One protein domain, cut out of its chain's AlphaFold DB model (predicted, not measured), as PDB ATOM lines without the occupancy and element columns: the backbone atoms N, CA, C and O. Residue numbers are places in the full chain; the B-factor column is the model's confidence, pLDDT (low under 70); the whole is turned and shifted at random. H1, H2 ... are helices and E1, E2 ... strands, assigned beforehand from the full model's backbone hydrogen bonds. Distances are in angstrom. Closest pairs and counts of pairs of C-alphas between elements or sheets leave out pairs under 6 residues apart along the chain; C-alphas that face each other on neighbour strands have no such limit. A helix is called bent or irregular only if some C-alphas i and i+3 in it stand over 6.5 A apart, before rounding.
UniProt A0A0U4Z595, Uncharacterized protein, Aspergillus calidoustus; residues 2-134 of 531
ATOM      1  N   LYS A   2      -0.294 -33.721  50.319       69.12
ATOM      2  CA  LYS A   2      -1.067 -32.737  51.104       69.12
ATOM      3  C   LYS A   2      -0.741 -31.329  50.628       69.12
ATOM      4  O   LYS A   2       0.381 -31.068  50.202       69.12
ATOM      5  N   GLN A   3      -1.715 -30.436  50.708       69.81
ATOM      6  CA  GLN A   3      -1.555 -29.032  50.359       69.81
ATOM      7  C   GLN A   3      -2.135 -28.178  51.472       69.81
ATOM      8  O   GLN A   3      -3.219 -28.460  51.983       69.81
ATOM      9  N   VAL A   4      -1.425 -27.111  51.815       72.56
ATOM     10  CA  VAL A   4      -1.989 -25.994  52.558       72.56
ATOM     11  C   VAL A   4      -2.727 -25.149  51.535       72.56
ATOM     12  O   VAL A   4      -2.177 -24.220  50.944       72.56
ATOM     13  N   VAL A   5      -3.994 -25.499  51.318       65.56
ATOM     14  CA  VAL A   5      -4.908 -24.795  50.398       65.56
ATOM     15  C   VAL A   5      -5.139 -23.336  50.840       65.56
ATOM     16  O   VAL A   5      -5.612 -22.507  50.071       65.56
ATOM     17  N   GLY A   6      -4.710 -22.994  52.059       64.19
ATOM     18  CA  GLY A   6      -4.965 -21.720  52.706       64.19
ATOM     19  C   GLY A   6      -6.316 -21.732  53.408       64.19
ATOM     20  O   GLY A   6      -7.254 -22.415  52.997       64.19
ATOM     21  N   ALA A   7      -6.423 -20.971  54.493       68.81
ATOM     22  CA  ALA A   7      -7.715 -20.678  55.086       68.81
ATOM     23  C   ALA A   7      -8.485 -19.711  54.167       68.81
ATOM     24  O   ALA A   7      -7.865 -18.842  53.542       68.81
ATOM     25  N   PRO A   8      -9.833 -19.789  54.128       64.75
ATOM     26  CA  PRO A   8     -10.650 -18.764  53.483       64.75
ATOM     27  C   PRO A   8     -10.284 -17.363  53.980       64.75
ATOM     28  O   PRO A   8     -10.342 -16.421  53.196       64.75
ATOM     29  N   PHE A   9      -9.838 -17.265  55.236       73.44
ATOM     30  CA  PHE A   9      -9.356 -16.054  55.886       73.44
ATOM     31  C   PHE A   9      -7.865 -16.192  56.204       73.44
ATOM     32  O   PHE A   9      -7.490 -16.665  57.276       73.44
ATOM     33  N   SER A  10      -7.009 -15.892  55.234       66.69
ATOM     34  CA  SER A  10      -5.552 -16.015  55.394       66.69
ATOM     35  C   SER A  10      -4.861 -14.664  55.545       66.69
ATOM     36  O   SER A  10      -3.661 -14.644  55.810       66.69
ATOM     37  N   GLY A  11      -5.583 -13.547  55.367       65.12
ATOM     38  CA  GLY A  11      -4.973 -12.218  55.278       65.12
ATOM     39  C   GLY A  11      -4.019 -12.075  54.087       65.12
ATOM     40  O   GLY A  11      -3.191 -11.170  54.057       65.12
ATOM     41  N   LEU A  12      -4.102 -12.992  53.117       67.69
ATOM     42  CA  LEU A  12      -3.224 -13.009  51.954       67.69
ATOM     43  C   LEU A  12      -3.478 -11.800  51.041       67.69
ATOM     44  O   LEU A  12      -2.551 -11.308  50.399       67.69
ATOM     45  N   PHE A  13      -4.730 -11.349  50.975       70.69
ATOM     46  CA  PHE A  13      -5.158 -10.255  50.114       70.69
ATOM     47  C   PHE A  13      -5.193  -8.948  50.895       70.69
ATOM     48  O   PHE A  13      -5.676  -8.909  52.027       70.69
ATOM     49  N   SER A  14      -4.716  -7.868  50.271       68.25
ATOM     50  CA  SER A  14      -4.905  -6.530  50.834       68.25
ATOM     51  C   SER A  14      -6.407  -6.250  50.980       68.25
ATOM     52  O   SER A  14      -7.151  -6.564  50.041       68.25
ATOM     53  N   PRO A  15      -6.862  -5.620  52.081       71.50
ATOM     54  CA  PRO A  15      -8.252  -5.191  52.256       71.50
ATOM     55  C   PRO A  15      -8.804  -4.340  51.102       71.50
ATOM     56  O   PRO A  15     -10.017  -4.250  50.941       71.50
ATOM     57  N   ASP A  16      -7.932  -3.741  50.292       75.81
ATOM     58  CA  ASP A  16      -8.316  -2.889  49.163       75.81
ATOM     59  C   ASP A  16      -8.697  -3.672  47.895       75.81
ATOM     60  O   ASP A  16      -9.373  -3.133  47.013       75.81
ATOM     61  N   THR A  17      -8.298  -4.945  47.805       78.69
ATOM     62  CA  THR A  17      -8.655  -5.854  46.698       78.69
ATOM     63  C   THR A  17     -10.079  -6.381  46.851       78.69
ATOM     64  O   THR A  17     -10.611  -6.427  47.961       78.69
ATOM     65  N   ASP A  18     -10.705  -6.818  45.759       80.75
ATOM     66  CA  ASP A  18     -12.062  -7.376  45.809       80.75
ATOM     67  C   ASP A  18     -12.112  -8.650  46.665       80.75
ATOM     68  O   ASP A  18     -13.034  -8.839  47.463       80.75
ATOM     69  N   GLU A  19     -11.067  -9.478  46.603       76.38
ATOM     70  CA  GLU A  19     -10.903 -10.642  47.467       76.38
ATOM     71  C   GLU A  19     -10.736 -10.252  48.940       76.38
ATOM     72  O   GLU A  19     -11.324 -10.901  49.809       76.38
ATOM     73  N   GLY A  20      -9.973  -9.201  49.248       78.31
ATOM     74  CA  GLY A  20      -9.812  -8.698  50.615       78.31
ATOM     75  C   GLY A  20     -11.103  -8.109  51.186       78.31
ATOM     76  O   GLY A  20     -11.474  -8.414  52.322       78.31
ATOM     77  N   LYS A  21     -11.854  -7.346  50.382       85.25
ATOM     78  CA  LYS A  21     -13.175  -6.813  50.765       85.25
ATOM     79  C   LYS A  21     -14.176  -7.928  51.028       85.25
ATOM     80  O   LYS A  21     -14.873  -7.887  52.036       85.25
ATOM     81  N   LEU A  22     -14.212  -8.945  50.163       84.56
ATOM     82  CA  LEU A  22     -15.074 -10.113  50.344       84.56
ATOM     83  C   LEU A  22     -14.697 -10.906  51.606       84.56
ATOM     84  O   LEU A  22     -15.572 -11.429  52.289       84.56
ATOM     85  N   GLU A  23     -13.403 -10.991  51.935       84.38
ATOM     86  CA  GLU A  23     -12.923 -11.610  53.181       84.38
ATOM     87  C   GLU A  23     -13.492 -10.883  54.399       84.38
ATOM     88  O   GLU A  23     -14.105 -11.502  55.270       84.38
ATOM     89  N   LEU A  24     -13.328  -9.558  54.419       86.56
ATOM     90  CA  LEU A  24     -13.775  -8.698  55.505       86.56
ATOM     91  C   LEU A  24     -15.304  -8.685  55.637       86.56
ATOM     92  O   LEU A  24     -15.821  -8.731  56.750       86.56
ATOM     93  N   GLU A  25     -16.031  -8.680  54.516       89.38
ATOM     94  CA  GLU A  25     -17.494  -8.769  54.493       89.38
ATOM     95  C   GLU A  25     -17.975 -10.054  55.177       89.38
ATOM     96  O   GLU A  25     -18.828 -10.003  56.063       89.38
ATOM     97  N   VAL A  26     -17.390 -11.204  54.830       88.56
ATOM     98  CA  VAL A  26     -17.757 -12.488  55.445       88.56
ATOM     99  C   VAL A  26     -17.423 -12.513  56.940       88.56
ATOM    100  O   VAL A  26     -18.230 -13.007  57.730       88.56
ATOM    101  N   ILE A  27     -16.270 -11.969  57.350       87.69
ATOM    102  CA  ILE A  27     -15.899 -11.861  58.773       87.69
ATOM    103  C   ILE A  27     -16.926 -11.015  59.529       87.69
ATOM    104  O   ILE A  27     -17.407 -11.431  60.583       87.69
ATOM    105  N   ASN A  28     -17.304  -9.859  58.980       89.56
ATOM    106  CA  ASN A  28     -18.292  -8.980  59.597       89.56
ATOM    107  C   ASN A  28     -19.656  -9.670  59.724       89.56
ATOM    108  O   ASN A  28     -20.257  -9.622  60.795       89.56
ATOM    109  N   LEU A  29     -20.108 -10.383  58.685       89.69
ATOM    110  CA  LEU A  29     -21.353 -11.155  58.732       89.69
ATOM    111  C   LEU A  29     -21.315 -12.255  59.806       89.69
ATOM    112  O   LEU A  29     -22.294 -12.432  60.530       89.69
ATOM    113  N   LEU A  30     -20.187 -12.959  59.956       88.12
ATOM    114  CA  LEU A  30     -19.996 -13.955  61.018       88.12
ATOM    115  C   LEU A  30     -20.071 -13.326  62.416       88.12
ATOM    116  O   LEU A  30     -20.743 -13.865  63.295       88.12
ATOM    117  N   VAL A  31     -19.415 -12.182  62.624       88.31
ATOM    118  CA  VAL A  31     -19.460 -11.452  63.902       88.31
ATOM    119  C   VAL A  31     -20.882 -10.983  64.208       88.31
ATOM    120  O   VAL A  31     -21.363 -11.191  65.324       88.31
ATOM    121  N   SER A  32     -21.586 -10.419  63.225       86.00
ATOM    122  CA  SER A  32     -22.982 -10.006  63.384       86.00
ATOM    123  C   SER A  32     -23.897 -11.189  63.710       86.00
ATOM    124  O   SER A  32     -24.723 -11.085  64.615       86.00
ATOM    125  N   ALA A  33     -23.730 -12.336  63.041       84.81
ATOM    126  CA  ALA A  33     -24.506 -13.545  63.323       84.81
ATOM    127  C   ALA A  33     -24.294 -14.048  64.763       84.81
ATOM    128  O   ALA A  33     -25.254 -14.409  65.448       84.81
ATOM    129  N   LEU A  34     -23.053 -14.015  65.260       82.50
ATOM    130  CA  LEU A  34     -22.725 -14.387  66.641       82.50
ATOM    131  C   LEU A  34     -23.338 -13.427  67.669       82.50
ATOM    132  O   LEU A  34     -23.834 -13.868  68.709       82.50
ATOM    133  N   GLN A  35     -23.332 -12.124  67.384       84.06
ATOM    134  CA  GLN A  35     -23.960 -11.118  68.243       84.06
ATOM    135  C   GLN A  35     -25.476 -11.329  68.326       84.06
ATOM    136  O   GLN A  35     -26.027 -11.331  69.424       84.06
ATOM    137  N   MET A  36     -26.133 -11.605  67.193       77.75
ATOM    138  CA  MET A  36     -27.565 -11.927  67.154       77.75
ATOM    139  C   MET A  36     -27.894 -13.200  67.947       77.75
ATOM    140  O   MET A  36     -28.877 -13.232  68.690       77.75
ATOM    141  N   ALA A  37     -27.050 -14.232  67.859       73.69
ATOM    142  CA  ALA A  37     -27.220 -15.479  68.607       73.69
ATOM    143  C   ALA A  37     -27.045 -15.315  70.130       73.69
ATOM    144  O   ALA A  37     -27.633 -16.071  70.911       73.69
ATOM    145  N   SER A  38     -26.252 -14.324  70.550       72.06
ATOM    146  CA  SER A  38     -25.924 -14.046  71.955       72.06
ATOM    147  C   SER A  38     -26.994 -13.229  72.691       72.06
ATOM    148  O   SER A  38     -26.862 -12.987  73.890       72.06
ATOM    149  N   SER A  39     -28.068 -12.826  72.001       67.06
ATOM    150  CA  SER A  39     -29.207 -12.111  72.584       67.06
ATOM    151  C   SER A  39     -29.830 -12.909  73.738       67.06
ATOM    152  O   SER A  39     -30.351 -14.015  73.552       67.06
ATOM    153  N   SER A  40     -29.779 -12.357  74.950       54.25
ATOM    154  CA  SER A  40     -30.376 -12.949  76.149       54.25
ATOM    155  C   SER A  40     -31.905 -12.888  76.069       54.25
ATOM    156  O   SER A  40     -32.466 -11.795  76.061       54.25
ATOM    157  N   GLY A  41     -32.577 -14.044  76.023       65.31
ATOM    158  CA  GLY A  41     -34.041 -14.144  76.137       65.31
ATOM    159  C   GLY A  41     -34.747 -15.040  75.111       65.31
ATOM    160  O   GLY A  41     -35.897 -15.391  75.340       65.31
ATOM    161  N   ALA A  42     -34.085 -15.441  74.022       65.31
ATOM    162  CA  ALA A  42     -34.683 -16.319  73.008       65.31
ATOM    163  C   ALA A  42     -34.712 -17.792  73.456       65.31
ATOM    164  O   ALA A  42     -33.742 -18.283  74.049       65.31
ATOM    165  N   SER A  43     -35.795 -18.502  73.125       76.19
ATOM    166  CA  SER A  43     -35.859 -19.964  73.259       76.19
ATOM    167  C   SER A  43     -34.856 -20.652  72.318       76.19
ATOM    168  O   SER A  43     -34.445 -20.080  71.307       76.19
ATOM    169  N   ASP A  44     -34.458 -21.895  72.610       73.56
ATOM    170  CA  ASP A  44     -33.471 -22.618  71.786       73.56
ATOM    171  C   ASP A  44     -33.910 -22.778  70.317       73.56
ATOM    172  O   ASP A  44     -33.078 -22.728  69.410       73.56
ATOM    173  N   GLY A  45     -35.219 -22.905  70.065       74.31
ATOM    174  CA  GLY A  45     -35.785 -22.967  68.715       74.31
ATOM    175  C   GLY A  45     -35.698 -21.637  67.960       74.31
ATOM    176  O   GLY A  45     -35.285 -21.613  66.802       74.31
ATOM    177  N   GLU A  46     -36.016 -20.522  68.621       75.31
ATOM    178  CA  GLU A  46     -35.905 -19.171  68.046       75.31
ATOM    179  C   GLU A  46     -34.446 -18.778  67.807       75.31
ATOM    180  O   GLU A  46     -34.116 -18.190  66.774       75.31
ATOM    181  N   ARG A  47     -33.551 -19.160  68.727       74.69
ATOM    182  CA  ARG A  47     -32.107 -18.954  68.581       74.69
ATOM    183  C   ARG A  47     -31.575 -19.715  67.368       74.69
ATOM    184  O   ARG A  47     -30.840 -19.135  66.574       74.69
ATOM    185  N   LYS A  48     -31.988 -20.974  67.178       79.31
ATOM    186  CA  LYS A  48     -31.611 -21.769  66.001       79.31
ATOM    187  C   LYS A  48     -32.128 -21.153  64.697       79.31
ATOM    188  O   LYS A  48     -31.339 -20.962  63.782       79.31
ATOM    189  N   GLY A  49     -33.408 -20.772  64.635       81.38
ATOM    190  CA  GLY A  49     -33.978 -20.128  63.446       81.38
ATOM    191  C   GLY A  49     -33.291 -18.802  63.097       81.38
ATOM    192  O   GLY A  49     -33.007 -18.538  61.932       81.38
ATOM    193  N   THR A  50     -32.949 -18.000  64.109       81.19
ATOM    194  CA  THR A  50     -32.204 -16.742  63.931       81.19
ATOM    195  C   THR A  50     -30.792 -16.992  63.401       81.19
ATOM    196  O   THR A  50     -30.346 -16.299  62.489       81.19
ATOM    197  N   ILE A  51     -30.097 -18.004  63.936       81.94
ATOM    198  CA  ILE A  51     -28.774 -18.417  63.452       81.94
ATOM    199  C   ILE A  51     -28.857 -18.880  61.997       81.94
ATOM    200  O   ILE A  51     -28.052 -18.432  61.188       81.94
ATOM    201  N   ASP A  52     -29.830 -19.719  61.641       84.50
ATOM    202  CA  ASP A  52     -29.966 -20.242  60.276       84.50
ATOM    203  C   ASP A  52     -30.191 -19.106  59.258       84.50
ATOM    204  O   ASP A  52     -29.543 -19.072  58.209       84.50
ATOM    205  N   VAL A  53     -31.033 -18.121  59.599       86.56
ATOM    206  CA  VAL A  53     -31.253 -16.916  58.774       86.56
ATOM    207  C   VAL A  53     -29.983 -16.069  58.663       86.56
ATOM    208  O   VAL A  53     -29.654 -15.600  57.575       86.56
ATOM    209  N   ALA A  54     -29.243 -15.892  59.760       85.44
ATOM    210  CA  ALA A  54     -28.006 -15.112  59.769       85.44
ATOM    211  C   ALA A  54     -26.841 -15.818  59.046       85.44
ATOM    212  O   ALA A  54     -25.967 -15.154  58.485       85.44
ATOM    213  N   LEU A  55     -26.824 -17.155  59.024       87.81
ATOM    214  CA  LEU A  55     -25.795 -17.954  58.354       87.81
ATOM    215  C   LEU A  55     -26.012 -18.073  56.844       87.81
ATOM    216  O   LEU A  55     -25.035 -18.248  56.119       87.81
ATOM    217  N   ALA A  56     -27.244 -17.958  56.346       89.25
ATOM    218  CA  ALA A  56     -27.523 -17.995  54.908       89.25
ATOM    219  C   ALA A  56     -26.648 -17.019  54.080       89.25
ATOM    220  O   ALA A  56     -25.921 -17.490  53.200       89.25
ATOM    221  N   PRO A  57     -26.594 -15.701  54.380       89.19
ATOM    222  CA  PRO A  57     -25.751 -14.767  53.627       89.19
ATOM    223  C   PRO A  57     -24.251 -15.051  53.791       89.19
ATOM    224  O   PRO A  57     -23.484 -14.880  52.842       89.19
ATOM    225  N   VAL A  58     -23.823 -15.530  54.965       88.94
ATOM    226  CA  VAL A  58     -22.434 -15.956  55.208       88.94
ATOM    227  C   VAL A  58     -22.062 -17.098  54.264       88.94
ATOM    228  O   VAL A  58     -21.020 -17.049  53.607       88.94
ATOM    229  N   LEU A  59     -22.913 -18.122  54.179       88.88
ATOM    230  CA  LEU A  59     -22.687 -19.290  53.334       88.88
ATOM    231  C   LEU A  59     -22.649 -18.917  51.856       88.88
ATOM    232  O   LEU A  59     -21.796 -19.429  51.136       88.88
ATOM    233  N   ASP A  60     -23.518 -18.022  51.395       90.31
ATOM    234  CA  ASP A  60     -23.540 -17.613  49.990       90.31
ATOM    235  C   ASP A  60     -22.281 -16.836  49.594       90.31
ATOM    236  O   ASP A  60     -21.678 -17.115  48.553       90.31
ATOM    237  N   LYS A  61     -21.797 -15.944  50.464       88.75
ATOM    238  CA  LYS A  61     -20.532 -15.226  50.251       88.75
ATOM    239  C   LYS A  61     -19.313 -16.149  50.336       88.75
ATOM    240  O   LYS A  61     -18.399 -16.032  49.519       88.75
ATOM    241  N   LEU A  62     -19.311 -17.110  51.263       86.69
ATOM    242  CA  LEU A  62     -18.274 -18.145  51.342       86.69
ATOM    243  C   LEU A  62     -18.249 -19.026  50.090       86.69
ATOM    244  O   LEU A  62     -17.172 -19.286  49.553       86.69
ATOM    245  N   LYS A  63     -19.418 -19.459  49.601       87.81
ATOM    246  CA  LYS A  63     -19.531 -20.213  48.347       87.81
ATOM    247  C   LYS A  63     -18.977 -19.399  47.189       87.81
ATOM    248  O   LYS A  63     -18.151 -19.928  46.460       87.81
ATOM    249  N   ALA A  64     -19.365 -18.131  47.048       84.75
ATOM    250  CA  ALA A  64     -18.853 -17.259  45.990       84.75
ATOM    251  C   ALA A  64     -17.319 -17.144  46.036       84.75
ATOM    252  O   ALA A  64     -16.660 -17.306  45.014       84.75
ATOM    253  N   ARG A  65     -16.746 -16.971  47.233       80.19
ATOM    254  CA  ARG A  65     -15.291 -16.889  47.442       80.19
ATOM    255  C   ARG A  65     -14.550 -18.179  47.082       80.19
ATOM    256  O   ARG A  65     -13.430 -18.131  46.579       80.19
ATOM    257  N   LEU A  66     -15.130 -19.334  47.402       80.81
ATOM    258  CA  LEU A  66     -14.477 -20.636  47.232       80.81
ATOM    259  C   LEU A  66     -14.788 -21.296  45.885       80.81
ATOM    260  O   LEU A  66     -14.044 -22.187  45.479       80.81
ATOM    261  N   ALA A  67     -15.857 -20.879  45.201       83.88
ATOM    262  CA  ALA A  67     -16.408 -21.556  44.031       83.88
ATOM    263  C   ALA A  67     -15.367 -21.780  42.936       83.88
ATOM    264  O   ALA A  67     -15.210 -22.909  42.484       83.88
ATOM    265  N   ASP A  68     -14.640 -20.744  42.526       81.31
ATOM    266  CA  ASP A  68     -13.719 -20.871  41.394       81.31
ATOM    267  C   ASP A  68     -12.510 -21.742  41.729       81.31
ATOM    268  O   ASP A  68     -12.118 -22.587  40.925       81.31
ATOM    269  N   ARG A  69     -11.993 -21.649  42.959       79.69
ATOM    270  CA  ARG A  69     -10.941 -22.559  43.435       79.69
ATOM    271  C   ARG A  69     -11.453 -23.996  43.461       79.69
ATOM    272  O   ARG A  69     -10.811 -24.884  42.910       79.69
ATOM    273  N   LEU A  70     -12.632 -24.225  44.043       83.69
ATOM    274  CA  LEU A  70     -13.257 -25.547  44.101       83.69
ATOM    275  C   LEU A  70     -13.504 -26.128  42.708       83.69
ATOM    276  O   LEU A  70     -13.252 -27.312  42.513       83.69
ATOM    277  N   LYS A  71     -13.931 -25.319  41.731       86.62
ATOM    278  CA  LYS A  71     -14.077 -25.755  40.335       86.62
ATOM    279  C   LYS A  71     -12.753 -26.240  39.753       86.62
ATOM    280  O   LYS A  71     -12.758 -27.263  39.081       86.62
ATOM    281  N   VAL A  72     -11.634 -25.564  40.029       84.06
ATOM    282  CA  VAL A  72     -10.308 -26.015  39.571       84.06
ATOM    283  C   VAL A  72      -9.923 -27.346  40.225       84.06
ATOM    284  O   VAL A  72      -9.560 -28.284  39.517       84.06
ATOM    285  N   TYR A  73     -10.060 -27.471  41.550       83.94
ATOM    286  CA  TYR A  73      -9.758 -28.721  42.266       83.94
ATOM    287  C   TYR A  73     -10.632 -29.887  41.792       83.94
ATOM    288  O   TYR A  73     -10.118 -30.930  41.389       83.94
ATOM    289  N   ILE A  74     -11.953 -29.707  41.823       87.38
ATOM    290  CA  ILE A  74     -12.920 -30.743  41.448       87.38
ATOM    291  C   ILE A  74     -12.799 -31.060  39.962       87.38
ATOM    292  O   ILE A  74     -12.818 -32.230  39.605       87.38
ATOM    293  N   GLY A  75     -12.638 -30.053  39.102       88.25
ATOM    294  CA  GLY A  75     -12.478 -30.238  37.661       88.25
ATOM    295  C   GLY A  75     -11.225 -31.038  37.312       88.25
ATOM    296  O   GLY A  75     -11.308 -31.962  36.509       88.25
ATOM    297  N   SER A  76     -10.092 -30.747  37.961       85.94
ATOM    298  CA  SER A  76      -8.847 -31.503  37.776       85.94
ATOM    299  C   SER A  76      -9.006 -32.970  38.194       85.94
ATOM    300  O   SER A  76      -8.695 -33.873  37.416       85.94
ATOM    301  N   ILE A  77      -9.575 -33.218  39.380       85.50
ATOM    302  CA  ILE A  77      -9.802 -34.577  39.897       85.50
ATOM    303  C   ILE A  77     -10.819 -35.329  39.028       85.50
ATOM    304  O   ILE A  77     -10.570 -36.461  38.624       85.50
ATOM    305  N   ALA A  78     -11.958 -34.711  38.718       88.19
ATOM    306  CA  ALA A  78     -13.010 -35.318  37.909       88.19
ATOM    307  C   ALA A  78     -12.523 -35.620  36.488       88.19
ATOM    308  O   ALA A  78     -12.831 -36.687  35.966       88.19
ATOM    309  N   GLY A  79     -11.723 -34.729  35.893       87.06
ATOM    310  CA  GLY A  79     -11.088 -34.962  34.598       87.06
ATOM    311  C   GLY A  79     -10.201 -36.206  34.612       87.06
ATOM    312  O   GLY A  79     -10.330 -37.050  33.733       87.06
ATOM    313  N   ARG A  80      -9.374 -36.377  35.655       83.50
ATOM    314  CA  ARG A  80      -8.547 -37.585  35.837       83.50
ATOM    315  C   ARG A  80      -9.380 -38.850  36.041       83.50
ATOM    316  O   ARG A  80      -9.048 -39.884  35.473       83.50
ATOM    317  N   LEU A  81     -10.450 -38.774  36.834       84.31
ATOM    318  CA  LEU A  81     -11.343 -39.908  37.106       84.31
ATOM    319  C   LEU A  81     -12.176 -40.328  35.887       84.31
ATOM    320  O   LEU A  81     -12.525 -41.499  35.770       84.31
ATOM    321  N   ALA A  82     -12.524 -39.379  35.017       86.12
ATOM    322  CA  ALA A  82     -13.304 -39.623  33.806       86.12
ATOM    323  C   ALA A  82     -12.441 -40.018  32.596       86.12
ATOM    324  O   ALA A  82     -12.981 -40.460  31.581       86.12
ATOM    325  N   ASP A  83     -11.120 -39.852  32.681       83.31
ATOM    326  CA  ASP A  83     -10.193 -40.234  31.622       83.31
ATOM    327  C   ASP A  83     -10.156 -41.761  31.470       83.31
ATOM    328  O   ASP A  83      -9.775 -42.496  32.380       83.31
ATOM    329  N   SER A  84     -10.536 -42.242  30.284       80.50
ATOM    330  CA  SER A  84     -10.551 -43.668  29.935       80.50
ATOM    331  C   SER A  84      -9.180 -44.351  30.004       80.50
ATOM    332  O   SER A  84      -9.120 -45.578  30.049       80.50
ATOM    333  N   SER A  85      -8.090 -43.576  29.995       80.06
ATOM    334  CA  SER A  85      -6.726 -44.080  30.168       80.06
ATOM    335  C   SER A  85      -6.345 -44.298  31.639       80.06
ATOM    336  O   SER A  85      -5.365 -44.988  31.920       80.06
ATOM    337  N   THR A  86      -7.128 -43.769  32.585       75.50
ATOM    338  CA  THR A  86      -6.894 -43.934  34.021       75.50
ATOM    339  C   THR A  86      -7.425 -45.288  34.494       75.50
ATOM    340  O   THR A  86      -8.631 -45.515  34.596       75.50
ATOM    341  N   GLU A  87      -6.524 -46.204  34.848       73.06
ATOM    342  CA  GLU A  87      -6.899 -47.497  35.423       73.06
ATOM    343  C   GLU A  87      -7.306 -47.328  36.903       73.06
ATOM    344  O   GLU A  87      -6.473 -47.324  37.805       73.06
ATOM    345  N   VAL A  88      -8.608 -47.155  37.161       72.88
ATOM    346  CA  VAL A  88      -9.150 -46.957  38.526       72.88
ATOM    347  C   VAL A  88      -9.267 -48.276  39.303       72.88
ATOM    348  O   VAL A  88      -9.209 -48.300  40.534       72.88
ATOM    349  N   LYS A  89      -9.455 -49.401  38.601       75.00
ATOM    350  CA  LYS A  89      -9.590 -50.717  39.234       75.00
ATOM    351  C   LYS A  89      -8.221 -51.205  39.691       75.00
ATOM    352  O   LYS A  89      -7.322 -51.341  38.871       75.00
ATOM    353  N   TRP A  90      -8.093 -51.530  40.976       74.69
ATOM    354  CA  TRP A  90      -6.843 -52.061  41.512       74.69
ATOM    355  C   TRP A  90      -6.450 -53.385  40.840       74.69
ATOM    356  O   TRP A  90      -7.255 -54.323  40.785       74.69
ATOM    357  N   THR A  91      -5.205 -53.468  40.373       70.75
ATOM    358  CA  THR A  91      -4.625 -54.652  39.728       70.75
ATOM    359  C   THR A  91      -3.462 -55.176  40.584       70.75
ATOM    360  O   THR A  91      -2.450 -54.485  40.735       70.75
ATOM    361  N   PRO A  92      -3.549 -56.406  41.134       62.31
ATOM    362  CA  PRO A  92      -2.535 -56.945  42.046       62.31
ATOM    363  C   PRO A  92      -1.110 -56.973  41.473       62.31
ATOM    364  O   PRO A  92      -0.149 -56.820  42.217       62.31
ATOM    365  N   GLY A  93      -0.968 -57.171  40.156       65.44
ATOM    366  CA  GLY A  93       0.334 -57.316  39.493       65.44
ATOM    367  C   GLY A  93       1.107 -56.009  39.296       65.44
ATOM    368  O   GLY A  93       2.330 -56.040  39.216       65.44
ATOM    369  N   THR A  94       0.420 -54.867  39.232       63.88
ATOM    370  CA  THR A  94       1.032 -53.541  39.026       63.88
ATOM    371  C   THR A  94       0.949 -52.661  40.271       63.88
ATOM    372  O   THR A  94       1.668 -51.666  40.361       63.88
ATOM    373  N   ASN A  95       0.083 -53.013  41.233       63.91
ATOM    374  CA  ASN A  95      -0.288 -52.167  42.367       63.91
ATOM    375  C   ASN A  95      -0.595 -50.721  41.922       63.91
ATOM    376  O   ASN A  95      -0.155 -49.738  42.528       63.91
ATOM    377  N   ASN A  96      -1.341 -50.606  40.819       70.44
ATOM    378  CA  ASN A  96      -1.676 -49.349  40.146       70.44
ATOM    379  C   ASN A  96      -2.395 -48.332  41.047       70.44
ATOM    380  O   ASN A  96      -2.360 -47.144  40.751       70.44
ATOM    381  N   GLY A  97      -2.972 -48.755  42.178       67.88
ATOM    382  CA  GLY A  97      -3.584 -47.860  43.163       67.88
ATOM    383  C   GLY A  97      -2.638 -46.755  43.642       67.88
ATOM    384  O   GLY A  97      -3.069 -45.619  43.842       67.88
ATOM    385  N   PHE A  98      -1.336 -47.044  43.749       65.19
ATOM    386  CA  PHE A  98      -0.339 -46.034  44.099       65.19
ATOM    387  C   PHE A  98      -0.163 -44.980  42.991       65.19
ATOM    388  O   PHE A  98      -0.217 -43.778  43.254       65.19
ATOM    389  N   GLN A  99       0.008 -45.429  41.744       69.38
ATOM    390  CA  GLN A  99       0.168 -44.551  40.580       69.38
ATOM    391  C   GLN A  99      -1.091 -43.721  40.332       69.38
ATOM    392  O   GLN A  99      -1.001 -42.513  40.118       69.38
ATOM    393  N   PHE A 100      -2.260 -44.347  40.469       75.31
ATOM    394  CA  PHE A 100      -3.551 -43.681  40.447       75.31
ATOM    395  C   PHE A 100      -3.610 -42.556  41.484       75.31
ATOM    396  O   PHE A 100      -3.832 -41.405  41.109       75.31
ATOM    397  N   CYS A 101      -3.313 -42.843  42.759       72.75
ATOM    398  CA  CYS A 101      -3.317 -41.828  43.812       72.75
ATOM    399  C   CYS A 101      -2.391 -40.656  43.478       72.75
ATOM    400  O   CYS A 101      -2.796 -39.509  43.631       72.75
ATOM    401  N   SER A 102      -1.181 -40.919  42.984       69.00
ATOM    402  CA  SER A 102      -0.234 -39.866  42.595       69.00
ATOM    403  C   SER A 102      -0.637 -39.080  41.342       69.00
ATOM    404  O   SER A 102      -0.219 -37.931  41.191       69.00
ATOM    405  N   SER A 103      -1.454 -39.667  40.465       73.69
ATOM    406  CA  SER A 103      -1.970 -39.021  39.251       73.69
ATOM    407  C   SER A 103      -3.192 -38.122  39.484       73.69
ATOM    408  O   SER A 103      -3.510 -37.298  38.627       73.69
ATOM    409  N   LEU A 104      -3.867 -38.246  40.639       77.25
ATOM    410  CA  LEU A 104      -5.108 -37.514  40.942       77.25
ATOM    411  C   LEU A 104      -4.927 -35.995  40.985       77.25
ATOM    412  O   LEU A 104      -5.865 -35.256  40.695       77.25
ATOM    413  N   LEU A 105      -3.740 -35.526  41.366       76.75
ATOM    414  CA  LEU A 105      -3.401 -34.113  41.294       76.75
ATOM    415  C   LEU A 105      -2.648 -33.859  39.987       76.75
ATOM    416  O   LEU A 105      -1.662 -34.526  39.680       76.75
ATOM    417  N   ASP A 106      -3.063 -32.857  39.224       77.75
ATOM    418  CA  ASP A 106      -2.304 -32.373  38.070       77.75
ATOM    419  C   ASP A 106      -0.983 -31.717  38.511       77.75
ATOM    420  O   ASP A 106      -0.962 -30.855  39.388       77.75
ATOM    421  N   GLU A 107       0.144 -32.192  37.981       76.94
ATOM    422  CA  GLU A 107       1.486 -31.699  38.329       76.94
ATOM    423  C   GLU A 107       1.708 -30.264  37.880       76.94
ATOM    424  O   GLU A 107       2.281 -29.480  38.638       76.94
ATOM    425  N   ALA A 108       1.155 -29.888  36.730       77.81
ATOM    426  CA  ALA A 108       1.251 -28.524  36.236       77.81
ATOM    427  C   ALA A 108       0.535 -27.529  37.166       77.81
ATOM    428  O   ALA A 108       0.978 -26.396  37.326       77.81
ATOM    429  N   VAL A 109      -0.554 -27.963  37.810       77.88
ATOM    430  CA  VAL A 109      -1.382 -27.105  38.672       77.88
ATOM    431  C   VAL A 109      -0.929 -27.150  40.131       77.88
ATOM    432  O   VAL A 109      -0.912 -26.122  40.800       77.88
ATOM    433  N   PHE A 110      -0.571 -28.331  40.641       80.50
ATOM    434  CA  PHE A 110      -0.370 -28.583  42.075       80.50
ATOM    435  C   PHE A 110       1.069 -28.973  42.450       80.50
ATOM    436  O   PHE A 110       1.355 -29.203  43.629       80.50
ATOM    437  N   GLY A 111       1.966 -29.110  41.472       77.38
ATOM    438  CA  GLY A 111       3.381 -29.442  41.668       77.38
ATOM    439  C   GLY A 111       4.225 -28.336  42.321       77.38
ATOM    440  O   GLY A 111       5.008 -28.656  43.228       77.38
ATOM    441  N   PRO A 112       4.079 -27.052  41.930       80.50
ATOM    442  CA  PRO A 112       4.865 -25.959  42.508       80.50
ATOM    443  C   PRO A 112       4.670 -25.836  44.026       80.50
ATOM    444  O   PRO A 112       3.538 -25.901  44.506       80.50
ATOM    445  N   LEU A 113       5.757 -25.652  44.790       81.19
ATOM    446  CA  LEU A 113       5.704 -25.502  46.251       81.19
ATOM    447  C   LEU A 113       4.862 -24.290  46.657       81.19
ATOM    448  O   LEU A 113       3.992 -24.431  47.502       81.19
ATOM    449  N   VAL A 114       5.076 -23.130  46.048       82.81
ATOM    450  CA  VAL A 114       4.196 -21.965  46.194       82.81
ATOM    451  C   VAL A 114       3.423 -21.802  44.896       82.81
ATOM    452  O   VAL A 114       3.997 -21.922  43.813       82.81
ATOM    453  N   CYS A 115       2.125 -21.512  44.992       73.19
ATOM    454  CA  CYS A 115       1.336 -21.120  43.830       73.19
ATOM    455  C   CYS A 115       1.806 -19.723  43.393       73.19
ATOM    456  O   CYS A 115       1.301 -18.700  43.855       73.19
ATOM    457  N   ALA A 116       2.852 -19.672  42.563       58.03
ATOM    458  CA  ALA A 116       3.156 -18.473  41.803       58.03
ATOM    459  C   ALA A 116       1.939 -18.202  40.917       58.03
ATOM    460  O   ALA A 116       1.374 -19.151  40.374       58.03
ATOM    461  N   SER A 117       1.518 -16.937  40.859       52.25
ATOM    462  CA  SER A 117       0.432 -16.420  40.028       52.25
ATOM    463  C   SER A 117       0.258 -17.277  38.780       52.25
ATOM    464  O   SER A 117       1.245 -17.525  38.085       52.25
ATOM    465  N   GLY A 118      -0.956 -17.794  38.569       41.84
ATOM    466  CA  GLY A 118      -1.231 -18.745  37.496       41.84
ATOM    467  C   GLY A 118      -0.751 -18.249  36.125       41.84
ATOM    468  O   GLY A 118      -0.417 -17.069  35.977       41.84
ATOM    469  N   PRO A 119      -0.740 -19.123  35.098       36.56
ATOM    470  CA  PRO A 119      -0.521 -18.684  33.718       36.56
ATOM    471  C   PRO A 119      -1.403 -17.465  33.435       36.56
ATOM    472  O   PRO A 119      -2.483 -17.385  34.019       36.56
ATOM    473  N   GLU A 120      -0.949 -16.556  32.565       41.69
ATOM    474  CA  GLU A 120      -1.436 -15.177  32.313       41.69
ATOM    475  C   GLU A 120      -2.971 -14.968  32.186       41.69
ATOM    476  O   GLU A 120      -3.425 -13.837  32.077       41.69
ATOM    477  N   ASN A 121      -3.782 -16.029  32.261       37.72
ATOM    478  CA  ASN A 121      -5.242 -16.058  32.220       37.72
ATOM    479  C   ASN A 121      -5.920 -16.856  33.370       37.72
ATOM    480  O   ASN A 121      -6.999 -17.416  33.171       37.72
ATOM    481  N   SER A 122      -5.332 -16.968  34.567       41.09
ATOM    482  CA  SER A 122      -5.959 -17.640  35.729       41.09
ATOM    483  C   SER A 122      -5.904 -16.796  37.011       41.09
ATOM    484  O   SER A 122      -5.058 -15.912  37.111       41.09
ATOM    485  N   PRO A 123      -6.865 -16.996  37.940       44.66
ATOM    486  CA  PRO A 123      -7.484 -15.938  38.744       44.66
ATOM    487  C   PRO A 123      -6.488 -15.145  39.590       44.66
ATOM    488  O   PRO A 123      -5.465 -15.673  40.017       44.66
ATOM    489  N   ALA A 124      -6.846 -13.896  39.905       53.06
ATOM    490  CA  ALA A 124      -6.064 -12.927  40.684       53.06
ATOM    491  C   ALA A 124      -5.608 -13.412  42.085       53.06
ATOM    492  O   ALA A 124      -4.883 -12.702  42.784       53.06
ATOM    493  N   SER A 125      -5.982 -14.633  42.496       60.16
ATOM    494  CA  SER A 125      -5.624 -15.255  43.764       60.16
ATOM    495  C   SER A 125      -4.998 -16.651  43.612       60.16
ATOM    496  O   SER A 125      -5.472 -17.450  42.802       60.16
ATOM    497  N   PRO A 126      -3.978 -17.001  44.423       73.00
ATOM    498  CA  PRO A 126      -3.373 -18.329  44.381       73.00
ATOM    499  C   PRO A 126      -4.355 -19.424  44.828       73.00
ATOM    500  O   PRO A 126      -5.149 -19.238  45.756       73.00
ATOM    501  N   LEU A 127      -4.276 -20.590  44.177       78.25
ATOM    502  CA  LEU A 127      -5.125 -21.767  44.442       78.25
ATOM    503  C   LEU A 127      -4.817 -22.458  45.779       78.25
ATOM    504  O   LEU A 127      -5.663 -23.165  46.325       78.25
ATOM    505  N   TYR A 128      -3.592 -22.293  46.271       82.19
ATOM    506  CA  TYR A 128      -3.104 -22.776  47.558       82.19
ATOM    507  C   TYR A 128      -1.938 -21.898  48.018       82.19
ATOM    508  O   TYR A 128      -1.291 -21.244  47.202       82.19
ATOM    509  N   LEU A 129      -1.643 -21.904  49.318       82.25
ATOM    510  CA  LEU A 129      -0.481 -21.196  49.858       82.25
ATOM    511  C   LEU A 129       0.795 -22.002  49.619       82.25
ATOM    512  O   LEU A 129       1.747 -21.496  49.031       82.25
ATOM    513  N   ILE A 130       0.797 -23.267  50.058       83.88
ATOM    514  CA  ILE A 130       1.959 -24.156  49.976       83.88
ATOM    515  C   ILE A 130       1.522 -25.579  49.597       83.88
ATOM    516  O   ILE A 130       0.601 -26.131  50.198       83.88
ATOM    517  N   SER A 131       2.183 -26.193  48.617       82.75
ATOM    518  CA  SER A 131       1.960 -27.575  48.186       82.75
ATOM    519  C   SER A 131       3.097 -28.482  48.633       82.75
ATOM    520  O   SER A 131       4.250 -28.304  48.245       82.75
ATOM    521  N   PHE A 132       2.750 -29.526  49.379       78.00
ATOM    522  CA  PHE A 132       3.676 -30.573  49.796       78.00
ATOM    523  C   PHE A 132       3.532 -31.822  48.926       78.00
ATOM    524  O   PHE A 132       3.510 -32.958  49.404       78.00
ATOM    525  N   ARG A 133       3.348 -31.617  47.620       75.31
ATOM    526  CA  ARG A 133       3.324 -32.706  46.649       75.31
ATOM    527  C   ARG A 133       4.744 -33.146  46.296       75.31
ATOM    528  O   ARG A 133       5.595 -32.316  45.985       75.31
ATOM    529  N   CYS A 134       4.939 -34.459  46.249       64.69
ATOM    530  CA  CYS A 134       6.155 -35.107  45.771       64.69
ATOM    531  C   CYS A 134       5.831 -36.075  44.611       64.69
ATOM    532  O   CYS A 134       4.690 -36.552  44.550       64.69
TER     533      CYS A 134
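AT A GLANCE: This is residues 2 to 134 of the 531 residues of an uncharacterized protein of Aspergillus calidoustus (UniProt A0A0U4Z595). One long helix, H2, bends like an arch; H1 runs alongside its first arm, H2a, as a helical hairpin. Toward its second arm, H2b, the model is loose, with the short helices H3 and H4, long links and a small antiparallel ribbon of E1 and E2. The printed part has 133 residues with four named helices and two named strands, which follow along the chain as E1, H1, H2, H3, H4, E2; the class is mostly helix, helices holding 71 and strands 6 of the 77 residues in named elements. It is loose, with a radius of gyration of the C-alphas of 20.2 A, and elongated, spanning 66 by 37 by 22 A.

IN THESE COORDINATES: Start at C-alpha 2 at (-1.067, -32.737, 51.104), where E1 takes residues 2 to 4. H1, residues 18 to 37, runs 28.6 A from C-alpha 18 at (-12.062, -7.376, 45.809). H2, residues 44 to 82, was assigned as one helix by its hydrogen bonds but is bent: C-alphas 65 and 68 are 7.4 A apart. H2a, residues 44 to 65, measures 30.9 A and is irregular, C-alphas 54 and 57 being 6.6 A apart; H2b, residues 68 to 82, measures 20.2 A. H3 takes residues 96 to 103, H4 107 to 110, and E2 130 to 132, ending at (3.676, -30.573, 49.796).

HOW THE PARTS SIT: Look at E1 and E2, antiparallel at 167 degrees: N 4 and O 130 are within hydrogen-bond range at 2.8 A. H1 and H2a touch, closest at the C-alphas of Ala 33 and Ala 54, 5.2 A, with a shallow tilt of 3 degrees, opposite ways. H2a and H2b are about perpendicular, at 76 degrees. H2b and H3 are close but not clearly touching; their closest C-alphas, Arg 80 and Ser 103, are 7.5 A apart. H2b and H4 are near each other. H1 and H2b are apart. Every O i to N i+4 pair is within hydrogen-bond range in H1, H2b and H3, and 16 of 18 in H2a; H4 is too short for such a pair, and its 1 O i to N i+3 pair is not within range.

THE WHOLE: The farthest C-alphas, Gly 41 and Gly 93, are 66.2 A apart. The printed part has no cut. The links E1 to H1, H2 to H3 and H4 to E2 are long. Mean pLDDT of the printed part is 75.9; 33 residues are under 70, among them 116 to 125.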